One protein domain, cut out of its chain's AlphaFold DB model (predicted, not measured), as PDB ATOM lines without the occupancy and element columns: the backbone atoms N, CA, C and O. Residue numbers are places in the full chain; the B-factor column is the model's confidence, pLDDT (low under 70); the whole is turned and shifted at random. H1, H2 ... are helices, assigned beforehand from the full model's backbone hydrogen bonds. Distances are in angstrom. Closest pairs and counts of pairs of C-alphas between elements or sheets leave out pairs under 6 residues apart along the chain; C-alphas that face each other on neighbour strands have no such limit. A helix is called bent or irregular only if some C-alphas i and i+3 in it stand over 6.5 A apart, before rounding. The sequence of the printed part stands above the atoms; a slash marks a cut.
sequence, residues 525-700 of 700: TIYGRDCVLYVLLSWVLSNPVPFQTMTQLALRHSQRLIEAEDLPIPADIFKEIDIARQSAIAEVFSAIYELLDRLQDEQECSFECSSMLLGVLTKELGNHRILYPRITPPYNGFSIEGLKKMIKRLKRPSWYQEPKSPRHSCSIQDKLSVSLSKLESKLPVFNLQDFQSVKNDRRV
ATOM      1  N   THR A 525     178.373 251.357 306.318       85.06
ATOM      2  CA  THR A 525     178.892 250.562 307.442       85.06
ATOM      3  C   THR A 525     177.984 249.380 307.774       85.06
ATOM      4  O   THR A 525     178.325 248.541 308.606       85.06
ATOM      5  N   ILE A 526     176.821 249.317 307.123       80.56
ATOM      6  CA  ILE A 526     175.796 248.295 307.294       80.56
ATOM      7  C   ILE A 526     175.673 247.532 305.978       80.56
ATOM      8  O   ILE A 526     175.549 248.124 304.907       80.56
ATOM      9  N   TYR A 527     175.723 246.207 306.067       85.50
ATOM     10  CA  TYR A 527     175.493 245.327 304.929       85.50
ATOM     11  C   TYR A 527     174.038 245.410 304.446       85.50
ATOM     12  O   TYR A 527     173.111 245.424 305.253       85.50
ATOM     13  N   GLY A 528     173.851 245.445 303.126       85.62
ATOM     14  CA  GLY A 528     172.550 245.539 302.470       85.62
ATOM     15  C   GLY A 528     172.697 245.927 300.998       85.62
ATOM     16  O   GLY A 528     173.781 245.795 300.428       85.62
ATOM     17  N   ARG A 529     171.619 246.454 300.406       86.56
ATOM     18  CA  ARG A 529     171.563 246.911 299.006       86.56
ATOM     19  C   ARG A 529     172.753 247.783 298.621       86.56
ATOM     20  O   ARG A 529     173.452 247.493 297.655       86.56
ATOM     21  N   ASP A 530     173.007 248.827 299.404       87.00
ATOM     22  CA  ASP A 530     174.030 249.813 299.073       87.00
ATOM     23  C   ASP A 530     175.421 249.172 299.044       87.00
ATOM     24  O   ASP A 530     176.183 249.428 298.119       87.00
ATOM     25  N   CYS A 531     175.726 248.250 299.965       89.69
ATOM     26  CA  CYS A 531     176.974 247.481 299.947       89.69
ATOM     27  C   CYS A 531     177.186 246.773 298.598       89.69
ATOM     28  O   CYS A 531     178.277 246.835 298.036       89.69
ATOM     29  N   VAL A 532     176.146 246.128 298.059       90.50
ATOM     30  CA  VAL A 532     176.207 245.414 296.772       90.50
ATOM     31  C   VAL A 532     176.337 246.385 295.596       90.50
ATOM     32  O   VAL A 532     177.146 246.150 294.700       90.50
ATOM     33  N   LEU A 533     175.633 247.521 295.628       90.00
ATOM     34  CA  LEU A 533     175.798 248.577 294.622       90.00
ATOM     35  C   LEU A 533     177.214 249.166 294.641       90.00
ATOM     36  O   LEU A 533     177.786 249.424 293.585       90.00
ATOM     37  N   TYR A 534     177.840 249.320 295.808       90.31
ATOM     38  CA  TYR A 534     179.238 249.737 295.870       90.31
ATOM     39  C   TYR A 534     180.197 248.655 295.346       90.31
ATOM     40  O   TYR A 534     181.197 249.015 294.719       90.31
ATOM     41  N   VAL A 535     179.912 247.357 295.526       91.19
ATOM     42  CA  VAL A 535     180.679 246.281 294.861       91.19
ATOM     43  C   VAL A 535     180.565 246.414 293.338       91.19
ATOM     44  O   VAL A 535     181.595 246.425 292.666       91.19
ATOM     45  N   LEU A 536     179.351 246.611 292.805       90.88
ATOM     46  CA  LEU A 536     179.107 246.867 291.378       90.88
ATOM     47  C   LEU A 536     179.920 248.058 290.865       90.88
ATOM     48  O   LEU A 536     180.658 247.939 289.889       90.88
ATOM     49  N   LEU A 537     179.801 249.211 291.523       90.31
ATOM     50  CA  LEU A 537     180.489 250.430 291.104       90.31
ATOM     51  C   LEU A 537     182.003 250.259 291.133       90.31
ATOM     52  O   LEU A 537     182.694 250.686 290.213       90.31
ATOM     53  N   SER A 538     182.520 249.604 292.167       90.38
ATOM     54  CA  SER A 538     183.953 249.353 292.299       90.38
ATOM     55  C   SER A 538     184.464 248.377 291.242       90.38
ATOM     56  O   SER A 538     185.581 248.539 290.750       90.38
ATOM     57  N   TRP A 539     183.639 247.404 290.853       90.31
ATOM     58  CA  TRP A 539     183.923 246.469 289.770       90.31
ATOM     59  C   TRP A 539     183.965 247.158 288.397       90.31
ATOM     60  O   TRP A 539     184.968 247.071 287.675       90.31
ATOM     61  N   VAL A 540     182.903 247.891 288.049       88.81
ATOM     62  CA  VAL A 540     182.776 248.567 286.749       88.81
ATOM     63  C   VAL A 540     183.825 249.668 286.622       88.81
ATOM     64  O   VAL A 540     184.640 249.643 285.698       88.81
ATOM     65  N   LEU A 541     183.887 250.570 287.606       86.00
ATOM     66  CA  LEU A 541     184.792 251.726 287.630       86.00
ATOM     67  C   LEU A 541     186.210 251.373 288.104       86.00
ATOM     68  O   LEU A 541     187.005 252.263 288.408       86.00
ATOM     69  N   SER A 542     186.533 250.082 288.207       87.19
ATOM     70  CA  SER A 542     187.860 249.550 288.532       87.19
ATOM     71  C   SER A 542     188.523 250.222 289.745       87.19
ATOM     72  O   SER A 542     189.660 250.693 289.663       87.19
ATOM     73  N   ASN A 543     187.797 250.339 290.862       86.06
ATOM     74  CA  ASN A 543     188.303 250.960 292.084       86.06
ATOM     75  C   ASN A 543     188.574 249.918 293.187       86.06
ATOM     76  O   ASN A 543     187.629 249.316 293.694       86.06
ATOM     77  N   PRO A 544     189.836 249.702 293.599       88.69
ATOM     78  CA  PRO A 544     190.176 248.614 294.513       88.69
ATOM     79  C   PRO A 544     189.745 248.857 295.969       88.69
ATOM     80  O   PRO A 544     189.381 247.905 296.653       88.69
ATOM     81  N   VAL A 545     189.756 250.105 296.456       88.12
ATOM     82  CA  VAL A 545     189.557 250.387 297.893       88.12
ATOM     83  C   VAL A 545     188.113 250.129 298.350       88.12
ATOM     84  O   VAL A 545     187.924 249.380 299.317       88.12
ATOM     85  N   PRO A 546     187.071 250.672 297.687       88.38
ATOM     86  CA  PRO A 546     185.701 250.359 298.067       88.38
ATOM     87  C   PRO A 546     185.341 248.910 297.718       88.38
ATOM     88  O   PRO A 546     184.603 248.298 298.481       88.38
ATOM     89  N   PHE A 547     185.924 248.311 296.668       92.25
ATOM     90  CA  PHE A 547     185.737 246.884 296.375       92.25
ATOM     91  C   PHE A 547     186.123 246.020 297.579       92.25
ATOM     92  O   PHE A 547     185.302 245.282 298.120       92.25
ATOM     93  N   GLN A 548     187.357 246.171 298.054       93.56
ATOM     94  CA  GLN A 548     187.871 245.433 299.202       93.56
ATOM     95  C   GLN A 548     187.045 245.698 300.471       93.56
ATOM     96  O   GLN A 548     186.694 244.776 301.203       93.56
ATOM     97  N   THR A 549     186.700 246.961 300.729       92.56
ATOM     98  CA  THR A 549     185.929 247.342 301.923       92.56
ATOM     99  C   THR A 549     184.524 246.726 301.917       92.56
ATOM    100  O   THR A 549     184.071 246.206 302.937       92.56
ATOM    101  N   MET A 550     183.832 246.746 300.778       93.44
ATOM    102  CA  MET A 550     182.458 246.247 300.672       93.44
ATOM    103  C   MET A 550     182.377 244.727 300.617       93.44
ATOM    104  O   MET A 550     181.501 244.144 301.248       93.44
ATOM    105  N   THR A 551     183.302 244.062 299.925       95.69
ATOM    106  CA  THR A 551     183.400 242.593 299.954       95.69
ATOM    107  C   THR A 551     183.697 242.081 301.365       95.69
ATOM    108  O   THR A 551     183.111 241.086 301.783       95.69
ATOM    109  N   GLN A 552     184.512 242.796 302.152       95.50
ATOM    110  CA  GLN A 552     184.694 242.504 303.578       95.50
ATOM    111  C   GLN A 552     183.418 242.697 304.394       95.50
ATOM    112  O   GLN A 552     183.068 241.848 305.215       95.50
ATOM    113  N   LEU A 553     182.696 243.796 304.174       94.62
ATOM    114  CA  LEU A 553     181.414 244.026 304.835       94.62
ATOM    115  C   LEU A 553     180.417 242.898 304.505       94.62
ATOM    116  O   LEU A 553     179.783 242.353 305.408       94.62
ATOM    117  N   ALA A 554     180.347 242.489 303.237       95.06
ATOM    118  CA  ALA A 554     179.538 241.371 302.768       95.06
ATOM    119  C   ALA A 554     179.955 240.036 303.406       95.06
ATOM    120  O   ALA A 554     179.105 239.362 303.984       95.06
ATOM    121  N   LEU A 555     181.245 239.682 303.395       96.94
ATOM    122  CA  LEU A 555     181.781 238.461 304.016       96.94
ATOM    123  C   LEU A 555     181.363 238.333 305.487       96.94
ATOM    124  O   LEU A 555     180.986 237.261 305.960       96.94
ATOM    125  N   ARG A 556     181.426 239.441 306.227       95.62
ATOM    126  CA  ARG A 556     181.213 239.449 307.677       95.62
ATOM    127  C   ARG A 556     179.744 239.412 308.086       95.62
ATOM    128  O   ARG A 556     179.432 238.914 309.173       95.62
ATOM    129  N   HIS A 557     178.862 239.958 307.253       94.06
ATOM    130  CA  HIS A 557     177.475 240.234 307.628       94.06
ATOM    131  C   HIS A 557     176.419 239.507 306.797       94.06
ATOM    132  O   HIS A 557     175.309 239.347 307.310       94.06
ATOM    133  N   SER A 558     176.738 239.048 305.584       92.69
ATOM    134  CA  SER A 558     175.816 238.230 304.790       92.69
ATOM    135  C   SER A 558     175.450 236.944 305.533       92.69
ATOM    136  O   SER A 558     176.223 236.424 306.344       92.69
ATOM    137  N   GLN A 559     174.230 236.463 305.299       92.94
ATOM    138  CA  GLN A 559     173.686 235.267 305.950       92.94
ATOM    139  C   GLN A 559     173.554 234.078 304.993       92.94
ATOM    140  O   GLN A 559     173.207 232.979 305.422       92.94
ATOM    141  N   ARG A 560     173.829 234.301 303.708       89.94
ATOM    142  CA  ARG A 560     173.739 233.342 302.607       89.94
ATOM    143  C   ARG A 560     174.492 233.871 301.384       89.94
ATOM    144  O   ARG A 560     175.008 234.990 301.419       89.94
ATOM    145  N   LEU A 561     174.490 233.080 300.311       90.00
ATOM    146  CA  LEU A 561     174.966 233.492 298.996       90.00
ATOM    147  C   LEU A 561     174.210 234.737 298.511       90.00
ATOM    148  O   LEU A 561     172.983 234.795 298.569       90.00
ATOM    149  N   ILE A 562     174.962 235.728 298.033       88.31
ATOM    150  CA  ILE A 562     174.410 236.969 297.487       88.31
ATOM    151  C   ILE A 562     173.972 236.708 296.048       88.31
ATOM    152  O   ILE A 562     174.801 236.446 295.176       88.31
ATOM    153  N   GLU A 563     172.669 236.809 295.806       81.88
ATOM    154  CA  GLU A 563     172.066 236.673 294.482       81.88
ATOM    155  C   GLU A 563     171.883 238.059 293.858       81.88
ATOM    156  O   GLU A 563     171.146 238.897 294.375       81.88
ATOM    157  N   ALA A 564     172.580 238.312 292.752       79.94
ATOM    158  CA  ALA A 564     172.558 239.590 292.042       79.94
ATOM    159  C   ALA A 564     172.610 239.364 290.523       79.94
ATOM    160  O   ALA A 564     173.442 239.939 289.828       79.94
ATOM    161  N   GLU A 565     171.750 238.471 290.031       69.81
ATOM    162  CA  GLU A 565     171.725 238.017 288.632       69.81
ATOM    163  C   GLU A 565     171.493 239.165 287.637       69.81
ATOM    164  O   GLU A 565     172.059 239.153 286.547       69.81
ATOM    165  N   ASP A 566     170.746 240.192 288.047       74.94
ATOM    166  CA  ASP A 566     170.436 241.364 287.219       74.94
ATOM    167  C   ASP A 566     171.565 242.411 287.196       74.94
ATOM    168  O   ASP A 566     171.487 243.412 286.482       74.94
ATOM    169  N   LEU A 567     172.622 242.222 287.996       83.69
ATOM    170  CA  LEU A 567     173.756 243.142 288.061       83.69
ATOM    171  C   LEU A 567     174.945 242.579 287.275       83.69
ATOM    172  O   LEU A 567     175.248 241.391 287.371       83.69
ATOM    173  N   PRO A 568     175.714 243.421 286.561       84.00
ATOM    174  CA  PRO A 568     176.883 242.979 285.805       84.00
ATOM    175  C   PRO A 568     178.107 242.758 286.712       84.00
ATOM    176  O   PRO A 568     179.202 243.263 286.460       84.00
ATOM    177  N   ILE A 569     177.921 241.992 287.784       85.69
ATOM    178  CA  ILE A 569     178.964 241.539 288.698       85.69
ATOM    179  C   ILE A 569     179.222 240.058 288.392       85.69
ATOM    180  O   ILE A 569     178.274 239.275 288.330       85.69
ATOM    181  N   PRO A 570     180.478 239.630 288.200       86.50
ATOM    182  CA  PRO A 570     180.794 238.214 288.083       86.50
ATOM    183  C   PRO A 570     180.268 237.409 289.274       86.50
ATOM    184  O   PRO A 570     180.608 237.701 290.422       86.50
ATOM    185  N   ALA A 571     179.490 236.359 288.996       85.06
ATOM    186  CA  ALA A 571     178.939 235.480 290.028       85.06
ATOM    187  C   ALA A 571     180.034 234.875 290.923       85.06
ATOM    188  O   ALA A 571     179.804 234.623 292.103       85.06
ATOM    189  N   ASP A 572     181.237 234.686 290.378       88.06
ATOM    190  CA  ASP A 572     182.372 234.121 291.105       88.06
ATOM    191  C   ASP A 572     182.821 235.007 292.274       88.06
ATOM    192  O   ASP A 572     183.227 234.476 293.299       88.06
ATOM    193  N   ILE A 573     182.636 236.334 292.206       91.44
ATOM    194  CA  ILE A 573     182.925 237.227 293.342       91.44
ATOM    195  C   ILE A 573     182.061 236.846 294.548       91.44
ATOM    196  O   ILE A 573     182.570 236.679 295.655       91.44
ATOM    197  N   PHE A 574     180.749 236.679 294.350       92.38
ATOM    198  CA  PHE A 574     179.841 236.332 295.445       92.38
ATOM    199  C   PHE A 574     179.963 234.875 295.883       92.38
ATOM    200  O   PHE A 574     179.822 234.604 297.076       92.38
ATOM    201  N   LYS A 575     180.290 233.953 294.970       92.44
ATOM    202  CA  LYS A 575     180.601 232.561 295.329       92.44
ATOM    203  C   LYS A 575     181.836 232.477 296.222       92.44
ATOM    204  O   LYS A 575     181.771 231.823 297.254       92.44
ATOM    205  N   GLU A 576     182.925 233.161 295.874       94.75
ATOM    206  CA  GLU A 576     184.152 233.167 296.682       94.75
ATOM    207  C   GLU A 576     183.921 233.801 298.064       94.75
ATOM    208  O   GLU A 576     184.396 233.286 299.080       94.75
ATOM    209  N   ILE A 577     183.115 234.868 298.135       94.94
ATOM    210  CA  ILE A 577     182.678 235.452 299.413       94.94
ATOM    211  C   ILE A 577     181.876 234.436 300.237       94.94
ATOM    212  O   ILE A 577     182.128 234.304 301.436       94.94
ATOM    213  N   ASP A 578     180.935 233.704 299.630       95.19
ATOM    214  CA  ASP A 578     180.138 232.709 300.353       95.19
ATOM    215  C   ASP A 578     180.978 231.506 300.795       95.19
ATOM    216  O   ASP A 578     180.858 231.078 301.938       95.19
ATOM    217  N   ILE A 579     181.895 231.008 299.962       96.06
ATOM    218  CA  ILE A 579     182.834 229.935 300.328       96.06
ATOM    219  C   ILE A 579     183.647 230.345 301.562       96.06
ATOM    220  O   ILE A 579     183.720 229.598 302.545       96.06
ATOM    221  N   ALA A 580     184.208 231.556 301.552       97.06
ATOM    222  CA  ALA A 580     184.937 232.100 302.691       97.06
ATOM    223  C   ALA A 580     184.046 232.253 303.934       97.06
ATOM    224  O   ALA A 580     184.470 231.915 305.042       97.06
ATOM    225  N   ARG A 581     182.801 232.715 303.762       96.81
ATOM    226  CA  ARG A 581     181.817 232.845 304.843       96.81
ATOM    227  C   ARG A 581     181.480 231.488 305.464       96.81
ATOM    228  O   ARG A 581     181.527 231.356 306.685       96.81
ATOM    229  N   GLN A 582     181.161 230.489 304.644       97.25
ATOM    230  CA  GLN A 582     180.815 229.132 305.074       97.25
ATOM    231  C   GLN A 582     181.978 228.494 305.837       97.25
ATOM    232  O   GLN A 582     181.773 227.947 306.918       97.25
ATOM    233  N   SER A 583     183.203 228.635 305.319       96.81
ATOM    234  CA  SER A 583     184.424 228.156 305.974       96.81
ATOM    235  C   SER A 583     184.647 228.829 307.335       96.81
ATOM    236  O   SER A 583     184.855 228.159 308.348       96.81
ATOM    237  N   ALA A 584     184.502 230.157 307.402       97.25
ATOM    238  CA  ALA A 584     184.656 230.903 308.646       97.25
ATOM    239  C   ALA A 584     183.609 230.516 309.701       97.25
ATOM    240  O   ALA A 584     183.934 230.356 310.878       97.25
ATOM    241  N   ILE A 585     182.351 230.342 309.291       96.69
ATOM    242  CA  ILE A 585     181.272 229.903 310.180       96.69
ATOM    243  C   ILE A 585     181.505 228.462 310.658       96.69
ATOM    244  O   ILE A 585     181.299 228.183 311.842       96.69
ATOM    245  N   ALA A 586     181.994 227.576 309.783       96.44
ATOM    246  CA  ALA A 586     182.379 226.216 310.153       96.44
ATOM    247  C   ALA A 586     183.442 226.216 311.260       96.44
ATOM    248  O   ALA A 586     183.277 225.511 312.255       96.44
ATOM    249  N   GLU A 587     184.492 227.042 311.136       95.81
ATOM    250  CA  GLU A 587     185.538 227.173 312.164       95.81
ATOM    251  C   GLU A 587     184.953 227.626 313.517       95.81
ATOM    252  O   GLU A 587     185.332 227.095 314.564       95.81
ATOM    253  N   VAL A 588     183.993 228.565 313.523       95.62
ATOM    254  CA  VAL A 588     183.331 229.015 314.764       95.62
ATOM    255  C   VAL A 588     182.508 227.896 315.397       95.62
ATOM    256  O   VAL A 588     182.618 227.669 316.603       95.62
ATOM    257  N   PHE A 589     181.683 227.198 314.614       95.81
ATOM    258  CA  PHE A 589     180.873 226.100 315.140       95.81
ATOM    259  C   PHE A 589     181.731 224.923 315.604       95.81
ATOM    260  O   PHE A 589     181.448 224.381 316.670       95.81
ATOM    261  N   SER A 590     182.810 224.586 314.889       95.62
ATOM    262  CA  SER A 590     183.779 223.575 315.337       95.62
ATOM    263  C   SER A 590     184.347 223.947 316.701       95.62
ATOM    264  O   SER A 590     184.263 223.154 317.630       95.62
ATOM    265  N   ALA A 591     184.798 225.193 316.884       96.31
ATOM    266  CA  ALA A 591     185.325 225.651 318.168       96.31
ATOM    267  C   ALA A 591     184.282 225.599 319.303       96.31
ATOM    268  O   ALA A 591     184.617 225.264 320.440       96.31
ATOM    269  N   ILE A 592     183.017 225.927 319.013       95.62
ATOM    270  CA  ILE A 592     181.909 225.821 319.975       95.62
ATOM    271  C   ILE A 592     181.666 224.360 320.367       95.62
ATOM    272  O   ILE A 592     181.528 224.064 321.554       95.62
ATOM    273  N   TYR A 593     181.594 223.458 319.390       96.12
ATOM    274  CA  TYR A 593     181.287 222.051 319.629       96.12
ATOM    275  C   TYR A 593     182.457 221.294 320.261       96.12
ATOM    276  O   TYR A 593     182.232 220.524 321.183       96.12
ATOM    277  N   GLU A 594     183.697 221.586 319.878       94.81
ATOM    278  CA  GLU A 594     184.893 221.066 320.550       94.81
ATOM    279  C   GLU A 594     184.970 221.535 322.007       94.81
ATOM    280  O   GLU A 594     185.363 220.773 322.887       94.81
ATOM    281  N   LEU A 595     184.587 222.785 322.300       94.81
ATOM    282  CA  LEU A 595     184.484 223.255 323.682       94.81
ATOM    283  C   LEU A 595     183.382 222.509 324.442       94.81
ATOM    284  O   LEU A 595     183.589 222.162 325.600       94.81
ATOM    285  N   LEU A 596     182.230 222.265 323.813       94.62
ATOM    286  CA  LEU A 596     181.157 221.477 324.414       94.62
ATOM    287  C   LEU A 596     181.634 220.060 324.761       94.62
ATOM    288  O   LEU A 596     181.436 219.637 325.895       94.62
ATOM    289  N   ASP A 597     182.293 219.382 323.820       93.69
ATOM    290  CA  ASP A 597     182.795 218.011 323.977       93.69
ATOM    291  C   ASP A 597     183.867 217.942 325.079       93.69
ATOM    292  O   ASP A 597     183.754 217.155 326.017       93.69
ATOM    293  N   ARG A 598     184.843 218.864 325.076       93.19
ATOM    294  CA  ARG A 598     185.849 218.940 326.153       93.19
ATOM    295  C   ARG A 598     185.228 219.208 327.522       93.19
ATOM    296  O   ARG A 598     185.676 218.642 328.508       93.19
ATOM    297  N   LEU A 599     184.195 220.047 327.612       93.19
ATOM    298  CA  LEU A 599     183.512 220.309 328.886       93.19
ATOM    299  C   LEU A 599     182.691 219.109 329.397       93.19
ATOM    300  O   LEU A 599     182.352 219.093 330.582       93.19
ATOM    301  N   GLN A 600     182.346 218.146 328.533       90.94
ATOM    302  CA  GLN A 600     181.659 216.904 328.911       90.94
ATOM    303  C   GLN A 600     182.627 215.849 329.449       90.94
ATOM    304  O   GLN A 600     182.322 215.216 330.461       90.94
ATOM    305  N   ASP A 601     183.775 215.691 328.795       85.81
ATOM    306  CA  ASP A 601     184.693 214.582 329.061       85.81
ATOM    307  C   ASP A 601     185.857 214.968 329.985       85.81
ATOM    308  O   ASP A 601     186.367 214.136 330.739       85.81
ATOM    309  N   GLU A 602     186.282 216.233 329.951       79.00
ATOM    310  CA  GLU A 602     187.498 216.698 330.608       79.00
ATOM    311  C   GLU A 602     187.207 217.644 331.783       79.00
ATOM    312  O   GLU A 602     186.365 218.554 331.757       79.00
ATOM    313  N   GLN A 603     187.994 217.473 332.844       73.19
ATOM    314  CA  GLN A 603     188.066 218.452 333.916       73.19
ATOM    315  C   GLN A 603     188.998 219.585 333.475       73.19
ATOM    316  O   GLN A 603     190.210 219.397 333.404       73.19
ATOM    317  N   GLU A 604     188.436 220.763 333.181       74.75
ATOM    318  CA  GLU A 604     189.236 221.945 332.863       74.75
ATOM    319  C   GLU A 604     189.803 222.574 334.153       74.75
ATOM    320  O   GLU A 604     190.705 222.044 334.788       74.75
ATOM    321  N   CYS A 605     189.286 223.733 334.574       83.69
ATOM    322  CA  CYS A 605     189.798 224.447 335.744       83.69
ATOM    323  C   CYS A 605     189.421 223.760 337.071       83.69
ATOM    324  O   CYS A 605     190.193 223.792 338.026       83.69
ATOM    325  N   SER A 606     188.215 223.198 337.154       86.94
ATOM    326  CA  SER A 606     187.717 222.350 338.245       86.94
ATOM    327  C   SER A 606     186.450 221.640 337.762       86.94
ATOM    328  O   SER A 606     185.866 222.053 336.756       86.94
ATOM    329  N   PHE A 607     185.995 220.602 338.468       87.19
ATOM    330  CA  PHE A 607     184.763 219.889 338.112       87.19
ATOM    331  C   PHE A 607     183.542 220.825 338.109       87.19
ATOM    332  O   PHE A 607     182.725 220.803 337.186       87.19
ATOM    333  N   GLU A 608     183.451 221.710 339.104       88.25
ATOM    334  CA  GLU A 608     182.391 222.714 339.222       88.25
ATOM    335  C   GLU A 608     182.453 223.715 338.068       88.25
ATOM    336  O   GLU A 608     181.417 224.107 337.539       88.25
ATOM    337  N   CYS A 609     183.660 224.116 337.656       89.31
ATOM    338  CA  CYS A 609     183.842 225.017 336.525       89.31
ATOM    339  C   CYS A 609     183.376 224.375 335.215       89.31
ATOM    340  O   CYS A 609     182.531 224.964 334.536       89.31
ATOM    341  N   SER A 610     183.842 223.158 334.906       91.38
ATOM    342  CA  SER A 610     183.393 222.420 333.720       91.38
ATOM    343  C   SER A 610     181.870 222.259 333.722       91.38
ATOM    344  O   SER A 610     181.215 222.614 332.746       91.38
ATOM    345  N   SER A 611     181.287 221.850 334.854       91.06
ATOM    346  CA  SER A 611     179.837 221.655 335.001       91.06
ATOM    347  C   SER A 611     179.035 222.942 334.779       91.06
ATOM    348  O   SER A 611     178.013 222.939 334.087       91.06
ATOM    349  N   MET A 612     179.493 224.065 335.342       92.19
ATOM    350  CA  MET A 612     178.826 225.359 335.192       92.19
ATOM    351  C   MET A 612     178.899 225.878 333.756       92.19
ATOM    352  O   MET A 612     177.889 226.338 333.216       92.19
ATOM    353  N   LEU A 613     180.073 225.795 333.128       93.69
ATOM    354  CA  LEU A 613     180.267 226.223 331.744       93.69
ATOM    355  C   LEU A 613     179.487 225.334 330.770       93.69
ATOM    356  O   LEU A 613     178.798 225.865 329.897       93.69
ATOM    357  N   LEU A 614     179.509 224.013 330.969       94.81
ATOM    358  CA  LEU A 614     178.729 223.056 330.186       94.81
ATOM    359  C   LEU A 614     177.234 223.364 330.272       94.81
ATOM    360  O   LEU A 614     176.547 223.409 329.251       94.81
ATOM    361  N   GLY A 615     176.726 223.623 331.480       93.38
ATOM    362  CA  GLY A 615     175.323 223.963 331.701       93.38
ATOM    363  C   GLY A 615     174.902 225.261 331.009       93.38
ATOM    364  O   GLY A 615     173.798 225.330 330.466       93.38
ATOM    365  N   VAL A 616     175.767 226.282 330.996       93.19
ATOM    366  CA  VAL A 616     175.530 227.519 330.234       93.19
ATOM    367  C   VAL A 616     175.523 227.228 328.739       93.19
ATOM    368  O   VAL A 616     174.542 227.544 328.072       93.19
ATOM    369  N   LEU A 617     176.577 226.597 328.219       94.62
ATOM    370  CA  LEU A 617     176.729 226.361 326.787       94.62
ATOM    371  C   LEU A 617     175.585 225.501 326.238       94.62
ATOM    372  O   LEU A 617     174.949 225.877 325.261       94.62
ATOM    373  N   THR A 618     175.234 224.416 326.926       95.06
ATOM    374  CA  THR A 618     174.118 223.530 326.553       95.06
ATOM    375  C   THR A 618     172.788 224.285 326.486       95.06
ATOM    376  O   THR A 618     172.032 224.129 325.528       95.06
ATOM    377  N   LYS A 619     172.491 225.133 327.485       92.88
ATOM    378  CA  LYS A 619     171.243 225.913 327.519       92.88
ATOM    379  C   LYS A 619     171.183 226.945 326.402       92.88
ATOM    380  O   LYS A 619     170.153 227.056 325.747       92.88
ATOM    381  N   GLU A 620     172.268 227.676 326.172       92.06
ATOM    382  CA  GLU A 620     172.310 228.706 325.132       92.06
ATOM    383  C   GLU A 620     172.229 228.085 323.728       92.06
ATOM    384  O   GLU A 620     171.404 228.507 322.919       92.06
ATOM    385  N   LEU A 621     172.989 227.018 323.450       92.56
ATOM    386  CA  LEU A 621     172.902 226.302 322.170       92.56
ATOM    387  C   LEU A 621     171.511 225.677 321.955       92.56
ATOM    388  O   LEU A 621     171.003 225.670 320.833       92.56
ATOM    389  N   GLY A 622     170.870 225.193 323.026       90.38
ATOM    390  CA  GLY A 622     169.490 224.704 322.998       90.38
ATOM    391  C   GLY A 622     168.467 225.805 322.697       90.38
ATOM    392  O   GLY A 622     167.612 225.619 321.833       90.38
ATOM    393  N   ASN A 623     168.589 226.973 323.335       88.50
ATOM    394  CA  ASN A 623     167.728 228.135 323.081       88.50
ATOM    395  C   ASN A 623     167.825 228.616 321.626       88.50
ATOM    396  O   ASN A 623     166.823 229.023 321.042       88.50
ATOM    397  N   HIS A 624     169.019 228.526 321.038       85.25
ATOM    398  CA  HIS A 624     169.269 228.852 319.635       85.25
ATOM    399  C   HIS A 624     168.970 227.698 318.661       85.25
ATOM    400  O   HIS A 624     169.122 227.883 317.459       85.25
ATOM    401  N   ARG A 625     168.522 226.529 319.150       88.00
ATOM    402  CA  ARG A 625     168.216 225.324 318.352       88.00
ATOM    403  C   ARG A 625     169.383 224.831 317.479       88.00
ATOM    404  O   ARG A 625     169.164 224.279 316.409       88.00
ATOM    405  N   ILE A 626     170.616 224.994 317.956       91.12
ATOM    406  CA  ILE A 626     171.856 224.605 317.249       91.12
ATOM    407  C   ILE A 626     172.608 223.464 317.945       91.12
ATOM    408  O   ILE A 626     173.768 223.203 317.640       91.12
ATOM    409  N   LEU A 627     171.988 222.807 318.927       90.06
ATOM    410  CA  LEU A 627     172.610 221.714 319.680       90.06
ATOM    411  C   LEU A 627     172.201 220.323 319.172       90.06
ATOM    412  O   LEU A 627     173.050 219.444 319.050       90.06
ATOM    413  N   TYR A 628     170.907 220.131 318.890       86.38
ATOM    414  CA  TYR A 628     170.332 218.849 318.474       86.38
ATOM    415  C   TYR A 628     169.322 219.051 317.329       86.38
ATOM    416  O   TYR A 628     168.194 219.469 317.601       86.38
ATOM    417  N   PRO A 629     169.692 218.738 316.072       86.50
ATOM    418  CA  PRO A 629     171.032 218.329 315.629       86.50
ATOM    419  C   PRO A 629     172.059 219.477 315.701       86.50
ATOM    420  O   PRO A 629     171.691 220.652 315.744       86.50
ATOM    421  N   ARG A 630     173.357 219.135 315.711       92.25
ATOM    422  CA  ARG A 630     174.426 220.117 315.464       92.25
ATOM    423  C   ARG A 630     174.255 220.666 314.052       92.25
ATOM    424  O   ARG A 630     173.952 219.904 313.135       92.25
ATOM    425  N   ILE A 631     174.449 221.966 313.884       91.75
ATOM    426  CA  ILE A 631     174.282 222.596 312.580       91.75
ATOM    427  C   ILE A 631     175.426 222.210 311.642       91.75
ATOM    428  O   ILE A 631     176.596 222.172 312.035       91.75
ATOM    429  N   THR A 632     175.082 221.936 310.391       89.69
ATOM    430  CA  THR A 632     176.012 221.560 309.324       89.69
ATOM    431  C   THR A 632     175.867 222.518 308.140       89.69
ATOM    432  O   THR A 632     174.831 223.175 308.027       89.69
ATOM    433  N   PRO A 633     176.867 222.607 307.246       89.44
ATOM    434  CA  PRO A 633     176.739 223.397 306.028       89.44
ATOM    435  C   PRO A 633     175.546 222.923 305.170       89.44
ATOM    436  O   PRO A 633     175.267 221.720 305.155       89.44
ATOM    437  N   PRO A 634     174.878 223.823 304.424       91.94
ATOM    438  CA  PRO A 634     175.143 225.261 304.347       91.94
ATOM    439  C   PRO A 634     174.599 226.027 305.565       91.94
ATOM    440  O   PRO A 634     173.455 225.850 305.977       91.94
ATOM    441  N   TYR A 635     175.398 226.943 306.115       93.88
ATOM    442  CA  TYR A 635     175.040 227.759 307.281       93.88
ATOM    443  C   TYR A 635     174.199 228.986 306.895       93.88
ATOM    444  O   TYR A 635     174.570 230.134 307.163       93.88
ATOM    445  N   ASN A 636     173.082 228.749 306.214       90.50
ATOM    446  CA  ASN A 636     172.151 229.807 305.829       90.50
ATOM    447  C   ASN A 636     171.457 230.384 307.075       90.50
ATOM    448  O   ASN A 636     171.120 229.654 308.006       90.50
ATOM    449  N   GLY A 637     171.282 231.706 307.114       87.69
ATOM    450  CA  GLY A 637     170.758 232.433 308.280       87.69
ATOM    451  C   GLY A 637     171.823 232.836 309.311       87.69
ATOM    452  O   GLY A 637     171.516 233.554 310.262       87.69
ATOM    453  N   PHE A 638     173.087 232.436 309.121       91.56
ATOM    454  CA  PHE A 638     174.195 232.783 310.017       91.56
ATOM    455  C   PHE A 638     175.206 233.702 309.335       91.56
ATOM    456  O   PHE A 638     175.606 233.485 308.194       91.56
ATOM    457  N   SER A 639     175.679 234.704 310.077       95.31
ATOM    458  CA  SER A 639     176.793 235.567 309.676       95.31
ATOM    459  C   SER A 639     177.914 235.531 310.711       95.31
ATOM    460  O   SER A 639     177.677 235.248 311.891       95.31
ATOM    461  N   ILE A 640     179.138 235.855 310.289       95.62
ATOM    462  CA  ILE A 640     180.324 235.860 311.161       95.62
ATOM    463  C   ILE A 640     180.119 236.840 312.324       95.62
ATOM    464  O   ILE A 640     180.300 236.488 313.492       95.62
ATOM    465  N   GLU A 641     179.672 238.067 312.037       94.25
ATOM    466  CA  GLU A 641     179.380 239.054 313.084       94.25
ATOM    467  C   GLU A 641     178.152 238.689 313.922       94.25
ATOM    468  O   GLU A 641     178.117 238.991 315.119       94.25
ATOM    469  N   GLY A 642     177.164 238.006 313.337       92.88
ATOM    470  CA  GLY A 642     176.026 237.452 314.070       92.88
ATOM    471  C   GLY A 642     176.476 236.461 315.143       92.88
ATOM    472  O   GLY A 642     176.131 236.619 316.316       92.88
ATOM    473  N   LEU A 643     177.334 235.507 314.776       93.19
ATOM    474  CA  LEU A 643     177.892 234.517 315.700       93.19
ATOM    475  C   LEU A 643     178.804 235.148 316.754       93.19
ATOM    476  O   LEU A 643     178.690 234.830 317.937       93.19
ATOM    477  N   LYS A 644     179.653 236.109 316.378       93.44
ATOM    478  CA  LYS A 644     180.464 236.858 317.352       93.44
ATOM    479  C   LYS A 644     179.595 237.597 318.368       93.44
ATOM    480  O   LYS A 644     179.909 237.599 319.559       93.44
ATOM    481  N   LYS A 645     178.508 238.235 317.920       92.19
ATOM    482  CA  LYS A 645     177.543 238.900 318.809       92.19
ATOM    483  C   LYS A 645     176.824 237.893 319.704       92.19
ATOM    484  O   LYS A 645     176.690 238.174 320.893       92.19
ATOM    485  N   MET A 646     176.418 236.741 319.169       92.31
ATOM    486  CA  MET A 646     175.827 235.642 319.941       92.31
ATOM    487  C   MET A 646     176.777 235.205 321.062       92.31
ATOM    488  O   MET A 646     176.401 235.277 322.228       92.31
ATOM    489  N   ILE A 647     178.035 234.878 320.737       92.62
ATOM    490  CA  ILE A 647     179.049 234.457 321.718       92.62
ATOM    491  C   ILE A 647     179.261 235.536 322.786       92.62
ATOM    492  O   ILE A 647     179.239 235.246 323.980       92.62
ATOM    493  N   LYS A 648     179.408 236.807 322.388       91.50
ATOM    494  CA  LYS A 648     179.568 237.922 323.337       91.50
ATOM    495  C   LYS A 648     178.394 238.040 324.314       91.50
ATOM    496  O   LYS A 648     178.623 238.382 325.473       91.50
ATOM    497  N   ARG A 649     177.170 237.750 323.862       90.81
ATOM    498  CA  ARG A 649     175.928 237.854 324.644       90.81
ATOM    499  C   ARG A 649     175.622 236.632 325.513       90.81
ATOM    500  O   ARG A 649     174.714 236.729 326.334       90.81
ATOM    501  N   LEU A 650     176.369 235.531 325.381       89.56
ATOM    502  CA  LEU A 650     176.180 234.345 326.222       89.56
ATOM    503  C   LEU A 650     176.241 234.709 327.709       89.56
ATOM    504  O   LEU A 650     177.069 235.518 328.147       89.56
ATOM    505  N   LYS A 651     175.374 234.093 328.511       88.25
ATOM    506  CA  LYS A 651     175.311 234.373 329.945       88.25
ATOM    507  C   LYS A 651     176.644 234.043 330.627       88.25
ATOM    508  O   LYS A 651     177.150 232.933 330.512       88.25
ATOM    509  N   ARG A 652     177.193 234.987 331.399       90.62
ATOM    510  CA  ARG A 652     178.375 234.738 332.243       90.62
ATOM    511  C   ARG A 652     177.938 234.133 333.582       90.62
ATOM    512  O   ARG A 652     177.205 234.804 334.318       90.62
ATOM    513  N   PRO A 653     178.349 232.898 333.921       87.31
ATOM    514  CA  PRO A 653     177.980 232.303 335.196       87.31
ATOM    515  C   PRO A 653     178.626 233.048 336.381       87.31
ATOM    516  O   PRO A 653     179.592 233.801 336.246       87.31
ATOM    517  N   SER A 654     178.029 232.903 337.564       85.88
ATOM    518  CA  SER A 654     178.494 233.524 338.808       85.88
ATOM    519  C   SER A 654     178.492 232.490 339.917       85.88
ATOM    520  O   SER A 654     177.417 232.042 340.311       85.88
ATOM    521  N   TRP A 655     179.667 232.122 340.422       86.94
ATOM    522  CA  TRP A 655     179.802 231.204 341.549       86.94
ATOM    523  C   TRP A 655     181.134 231.408 342.276       86.94
ATOM    524  O   TRP A 655     182.019 232.129 341.803       86.94
ATOM    525  N   TYR A 656     181.244 230.777 343.439       84.56
ATOM    526  CA  TYR A 656     182.404 230.806 344.321       84.56
ATOM    527  C   TYR A 656     182.875 229.366 344.523       84.56
ATOM    528  O   TYR A 656     182.036 228.477 344.653       84.56
ATOM    529  N   GLN A 657     184.189 229.133 344.522       74.75
ATOM    530  CA  GLN A 657     184.741 227.803 344.815       74.75
ATOM    531  C   GLN A 657     184.676 227.507 346.319       74.75
ATOM    532  O   GLN A 657     184.315 226.408 346.719       74.75
ATOM    533  N   GLU A 658     184.931 228.520 347.148       76.56
ATOM    534  CA  GLU A 658     184.820 228.462 348.607       76.56
ATOM    535  C   GLU A 658     184.141 229.722 349.182       76.56
ATOM    536  O   GLU A 658     184.227 230.790 348.564       76.56
ATOM    537  N   PRO A 659     183.545 229.662 350.394       70.25
ATOM    538  CA  PRO A 659     182.803 230.770 351.018       70.25
ATOM    539  C   PRO A 659     183.584 232.083 351.219       70.25
ATOM    540  O   PRO A 659     182.981 233.109 351.521       70.25
ATOM    541  N   LYS A 660     184.917 232.064 351.071       76.75
ATOM    542  CA  LYS A 660     185.809 233.237 351.174       76.75
ATOM    543  C   LYS A 660     186.670 233.475 349.924       76.75
ATOM    544  O   LYS A 660     187.524 234.357 349.932       76.75
ATOM    545  N   SER A 661     186.470 232.687 348.869       75.62
ATOM    546  CA  SER A 661     187.213 232.822 347.612       75.62
ATOM    547  C   SER A 661     186.692 234.000 346.776       75.62
ATOM    548  O   SER A 661     185.511 234.350 346.876       75.62
ATOM    549  N   PRO A 662     187.534 234.627 345.935       80.56
ATOM    550  CA  PRO A 662     187.042 235.549 344.922       80.56
ATOM    551  C   PRO A 662     186.096 234.824 343.955       80.56
ATOM    552  O   PRO A 662     186.187 233.613 343.746       80.56
ATOM    553  N   ARG A 663     185.175 235.579 343.348       83.19
ATOM    554  CA  ARG A 663     184.239 235.048 342.350       83.19
ATOM    555  C   ARG A 663     185.012 234.380 341.209       83.19
ATOM    556  O   ARG A 663     185.934 234.979 340.657       83.19
ATOM    557  N   HIS A 664     184.597 233.173 340.828       87.00
ATOM    558  CA  HIS A 664     185.214 232.459 339.718       87.00
ATOM    559  C   HIS A 664     184.973 233.207 338.397       87.00
ATOM    560  O   HIS A 664     183.855 233.652 338.122       87.00
ATOM    561  N   SER A 665     186.025 233.375 337.593       88.00
ATOM    562  CA  SER A 665     186.033 234.285 336.441       88.00
ATOM    563  C   SER A 665     185.914 233.606 335.075       88.00
ATOM    564  O   SER A 665     185.716 234.316 334.091       88.00
ATOM    565  N   CYS A 666     186.009 232.273 334.982       89.69
ATOM    566  CA  CYS A 666     185.930 231.588 333.690       89.69
ATOM    567  C   CYS A 666     184.589 231.833 332.985       89.69
ATOM    568  O   CYS A 666     183.516 231.757 333.589       89.69
ATOM    569  N   SER A 667     184.659 232.064 331.675       92.38
ATOM    570  CA  SER A 667     183.493 232.227 330.811       92.38
ATOM    571  C   SER A 667     183.699 231.543 329.459       92.38
ATOM    572  O   SER A 667     184.832 231.359 329.008       92.38
ATOM    573  N   ILE A 668     182.599 231.188 328.790       93.62
ATOM    574  CA  ILE A 668     182.632 230.621 327.433       93.62
ATOM    575  C   ILE A 668     183.297 231.597 326.456       93.62
ATOM    576  O   ILE A 668     184.066 231.188 325.588       93.62
ATOM    577  N   GLN A 669     183.048 232.897 326.624       94.25
ATOM    578  CA  GLN A 669     183.631 233.939 325.783       94.25
ATOM    579  C   GLN A 669     185.155 233.937 325.840       94.25
ATOM    580  O   GLN A 669     185.801 234.031 324.800       94.25
ATOM    581  N   ASP A 670     185.725 233.805 327.039       92.25
ATOM    582  CA  ASP A 670     187.178 233.806 327.210       92.25
ATOM    583  C   ASP A 670     187.791 232.536 326.603       92.25
ATOM    584  O   ASP A 670     188.823 232.611 325.937       92.25
ATOM    585  N   LYS A 671     187.112 231.387 326.731       92.38
ATOM    586  CA  LYS A 671     187.539 230.106 326.138       92.38
ATOM    587  C   LYS A 671     187.525 230.123 324.607       92.38
ATOM    588  O   LYS A 671     188.431 229.576 323.989       92.38
ATOM    589  N   LEU A 672     186.541 230.784 323.996       95.00
ATOM    590  CA  LEU A 672     186.435 230.911 322.537       95.00
ATOM    591  C   LEU A 672     187.245 232.087 321.965       95.00
ATOM    592  O   LEU A 672     187.420 232.176 320.750       95.00
ATOM    593  N   SER A 673     187.751 232.993 322.808       93.38
ATOM    594  CA  SER A 673     188.410 234.233 322.373       93.38
ATOM    595  C   SER A 673     189.627 234.000 321.471       93.38
ATOM    596  O   SER A 673     189.816 234.737 320.500       93.38
ATOM    597  N   VAL A 674     190.418 232.957 321.745       91.56
ATOM    598  CA  VAL A 674     191.602 232.592 320.953       91.56
ATOM    599  C   VAL A 674     191.188 232.109 319.566       91.56
ATOM    600  O   VAL A 674     191.720 232.600 318.572       91.56
ATOM    601  N   SER A 675     190.204 231.208 319.485       91.75
ATOM    602  CA  SER A 675     189.678 230.707 318.211       91.75
ATOM    603  C   SER A 675     189.069 231.835 317.380       91.75
ATOM    604  O   SER A 675     189.367 231.947 316.196       91.75
ATOM    605  N   LEU A 676     188.303 232.734 318.009       92.31
ATOM    606  CA  LEU A 676     187.742 233.906 317.334       92.31
ATOM    607  C   LEU A 676     188.828 234.869 316.842       92.31
ATOM    608  O   LEU A 676     188.745 235.349 315.719       92.31
ATOM    609  N   SER A 677     189.867 235.132 317.635       92.31
ATOM    610  CA  SER A 677     190.968 236.017 317.223       92.31
ATOM    611  C   SER A 677     191.799 235.413 316.087       92.31
ATOM    612  O   SER A 677     192.227 236.130 315.187       92.31
ATOM    613  N   LYS A 678     192.000 234.088 316.103       91.62
ATOM    614  CA  LYS A 678     192.666 233.347 315.025       91.62
ATOM    615  C   LYS A 678     191.834 233.336 313.744       91.62
ATOM    616  O   LYS A 678     192.403 233.393 312.663       91.62
ATOM    617  N   LEU A 679     190.509 233.261 313.857       92.38
ATOM    618  CA  LEU A 679     189.618 233.392 312.710       92.38
ATOM    619  C   LEU A 679     189.748 234.783 312.083       92.38
ATOM    620  O   LEU A 679     189.923 234.889 310.876       92.38
ATOM    621  N   GLU A 680     189.721 235.842 312.901       90.75
ATOM    622  CA  GLU A 680     189.826 237.227 312.421       90.75
ATOM    623  C   GLU A 680     191.081 237.483 311.588       90.75
ATOM    624  O   GLU A 680     191.004 238.146 310.558       90.75
ATOM    625  N   SER A 681     192.228 236.945 312.004       91.00
ATOM    626  CA  SER A 681     193.482 237.131 311.270       91.00
ATOM    627  C   SER A 681     193.570 236.323 309.973       91.00
ATOM    628  O   SER A 681     194.451 236.591 309.160       91.00
ATOM    629  N   LYS A 682     192.685 235.338 309.776       92.06
ATOM    630  CA  LYS A 682     192.642 234.475 308.591       92.06
ATOM    631  C   LYS A 682     191.594 234.883 307.561       92.06
ATOM    632  O   LYS A 682     191.591 234.302 306.477       92.06
ATOM    633  N   LEU A 683     190.674 235.793 307.893       93.56
ATOM    634  CA  LEU A 683     189.605 236.152 306.962       93.56
ATOM    635  C   LEU A 683     190.214 236.681 305.655       93.56
ATOM    636  O   LEU A 683     191.050 237.589 305.700       93.56
ATOM    637  N   PRO A 684     189.833 236.108 304.499       93.62
ATOM    638  CA  PRO A 684     190.446 236.461 303.233       93.62
ATOM    639  C   PRO A 684     190.106 237.896 302.868       93.62
ATOM    640  O   PRO A 684     189.022 238.396 303.165       93.62
ATOM    641  N   VAL A 685     191.048 238.547 302.196       93.56
ATOM    642  CA  VAL A 685     190.882 239.878 301.626       93.56
ATOM    643  C   VAL A 685     190.721 239.729 300.124       93.56
ATOM    644  O   VAL A 685     191.650 239.298 299.453       93.56
ATOM    645  N   PHE A 686     189.552 240.104 299.613       93.12
ATOM    646  CA  PHE A 686     189.258 240.053 298.186       93.12
ATOM    647  C   PHE A 686     189.784 241.309 297.495       93.12
ATOM    648  O   PHE A 686     189.307 242.417 297.768       93.12
ATOM    649  N   ASN A 687     190.760 241.149 296.601       91.81
ATOM    650  CA  ASN A 687     191.258 242.250 295.788       91.81
ATOM    651  C   ASN A 687     190.565 242.243 294.435       91.81
ATOM    652  O   ASN A 687     190.220 241.202 293.886       91.81
ATOM    653  N   LEU A 688     190.404 243.431 293.857       88.12
ATOM    654  CA  LEU A 688     189.805 243.565 292.535       88.12
ATOM    655  C   LEU A 688     190.602 242.785 291.470       88.12
ATOM    656  O   LEU A 688     189.998 242.219 290.563       88.12
ATOM    657  N   GLN A 689     191.940 242.747 291.577       85.81
ATOM    658  CA  GLN A 689     192.804 242.058 290.607       85.81
ATOM    659  C   GLN A 689     192.566 240.549 290.548       85.81
ATOM    660  O   GLN A 689     192.691 239.969 289.470       85.81
ATOM    661  N   ASP A 690     192.157 239.940 291.662       84.50
ATOM    662  CA  ASP A 690     191.936 238.494 291.769       84.50
ATOM    663  C   ASP A 690     190.826 238.018 290.810       84.50
ATOM    664  O   ASP A 690     190.792 236.859 290.409       84.50
ATOM    665  N   PHE A 691     189.960 238.940 290.376       84.06
ATOM    666  CA  PHE A 691     188.817 238.679 289.502       84.06
ATOM    667  C   PHE A 691     188.976 239.272 288.089       84.06
ATOM    668  O   PHE A 691     188.051 239.209 287.281       84.06
ATOM    669  N   GLN A 692     190.129 239.864 287.751       69.50
ATOM    670  CA  GLN A 692     190.315 240.582 286.479       69.50
ATOM    671  C   GLN A 692     190.419 239.680 285.240       69.50
ATOM    672  O   GLN A 692     190.082 240.142 284.151       69.50
ATOM    673  N   SER A 693     190.810 238.406 285.372       62.66
ATOM    674  CA  SER A 693     190.773 237.440 284.255       62.66
ATOM    675  C   SER A 693     189.363 237.315 283.667       62.66
ATOM    676  O   SER A 693     189.187 237.368 282.453       62.66
ATOM    677  N   VAL A 694     188.345 237.320 284.533       58.72
ATOM    678  CA  VAL A 694     186.919 237.275 284.172       58.72
ATOM    679  C   VAL A 694     186.456 238.545 283.441       58.72
ATOM    680  O   VAL A 694     185.509 238.506 282.655       58.72
ATOM    681  N   LYS A 695     187.123 239.687 283.666       54.62
ATOM    682  CA  LYS A 695     186.827 240.957 282.978       54.62
ATOM    683  C   LYS A 695     187.340 240.965 281.536       54.62
ATOM    684  O   LYS A 695     186.719 241.589 280.682       54.62
ATOM    685  N   ASN A 696     188.449 240.275 281.270       50.34
ATOM    686  CA  ASN A 696     189.078 240.241 279.951       50.34
ATOM    687  C   ASN A 696     188.470 239.174 279.027       50.34
ATOM    688  O   ASN A 696     188.359 239.432 277.834       50.34
ATOM    689  N   ASP A 697     187.986 238.046 279.558       47.69
ATOM    690  CA  ASP A 697     187.325 237.003 278.749       47.69
ATOM    691  C   ASP A 697     185.965 237.439 278.170       47.69
ATOM    692  O   ASP A 697     185.499 236.871 277.188       47.69
ATOM    693  N   ARG A 698     185.328 238.478 278.733       45.50
ATOM    694  CA  ARG A 698     184.109 239.100 278.172       45.50
ATOM    695  C   ARG A 698     184.389 240.207 277.146       45.50
ATOM    696  O   ARG A 698     183.442 240.744 276.582       45.50
ATOM    697  N   ARG A 699     185.658 240.586 276.949       41.03
ATOM    698  CA  ARG A 699     186.099 241.663 276.041       41.03
ATOM    699  C   ARG A 699     186.627 241.152 274.692       41.03
ATOM    700  O   ARG A 699     187.085 241.969 273.894       41.03
ATOM    701  N   VAL A 700     186.594 239.836 274.455       30.78
ATOM    702  CA  VAL A 700     187.015 239.188 273.198       30.78
ATOM    703  C   VAL A 700     185.812 238.835 272.343       30.78
ATOM    704  O   VAL A 700     184.850 238.262 272.902       30.78
TER     705      VAL A 700
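What this domain is: This is residues 525 to 700 of the 700 residues of the protein "Methyltransf_11 domain-containing protein" of Gibberella zeae (UniProt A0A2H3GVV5). A long rod is built along one long helix, H3, with the shorter H5 and H6 packed along it as a three-helix bundle. H4 folds back at the last-residue end of H3, and the hairpin of H1 and H2 packs at the other end, where H7 follows. The printed part has 176 residues with seven named helices, H1 to H7 in order, and no named strand: all helix. It is loose, with a radius of gyration of the C-alphas of 20.5 A and spans of 76 by 31 by 24 A.

Where its parts are: H1 holds residues 529 to 540, from C-alpha 529 at (171.563, 246.911, 299.006). H2 is residues 544 to 557, 20.1 A long; H3, 571 to 601, 44.6 A; H4, 607 to 623, 24.2 A; H5, 640 to 649; H6, 668 to 682, 21.7 A. H7, 688 to 697, ends at C-alpha 697 at (187.325, 237.003, 278.749). H6 and H7 are irregular: C-alphas 671 and 674 are 7.0 A apart, 690 and 693 7.7 A.

How they stand to each other: H3 touches H6 at a shallow tilt of 29 degrees, opposite ways, the closest C-alphas being Ala 591 and Ser 675, 6.7 A. H5 and H6 form a hairpin at 20 degrees, closest at the C-alphas of Ile 647 and Gln 669, 6.1 A. H3 and H4 form a hairpin too, closest at Leu 599 and Ser 610, C-alphas 5.3 A apart. H2 touches H3 with residues 551 to 556 alone, Leu 555 to Ile 577, C-alphas 5.6 A apart. H1 and H2 form a hairpin at 33 degrees, only just short of steep; their closest C-alphas, Ser 538 and Phe 547, are 5.1 A apart. H7 only just touches H2, with 3 pairs of C-alphas within 8 A, the closest Pro 544 and Leu 688, 5.4 A. Every O i to N i+4 pair is within hydrogen-bond range in H1 to H5, but 9 of 11 in H6 and 2 of 6 in H7, where 5 of 7 O i to N i+3 pairs are.

The domain as a whole: The farthest C-alphas, Pro 659 and Val 700, the chain's last residue, are 78.4 A apart. The printed part has no cut. The links H2 to H3, H4 to H5 and H5 to H6 are long. Residue 565 and residues 692 to 700 have pLDDT under 70.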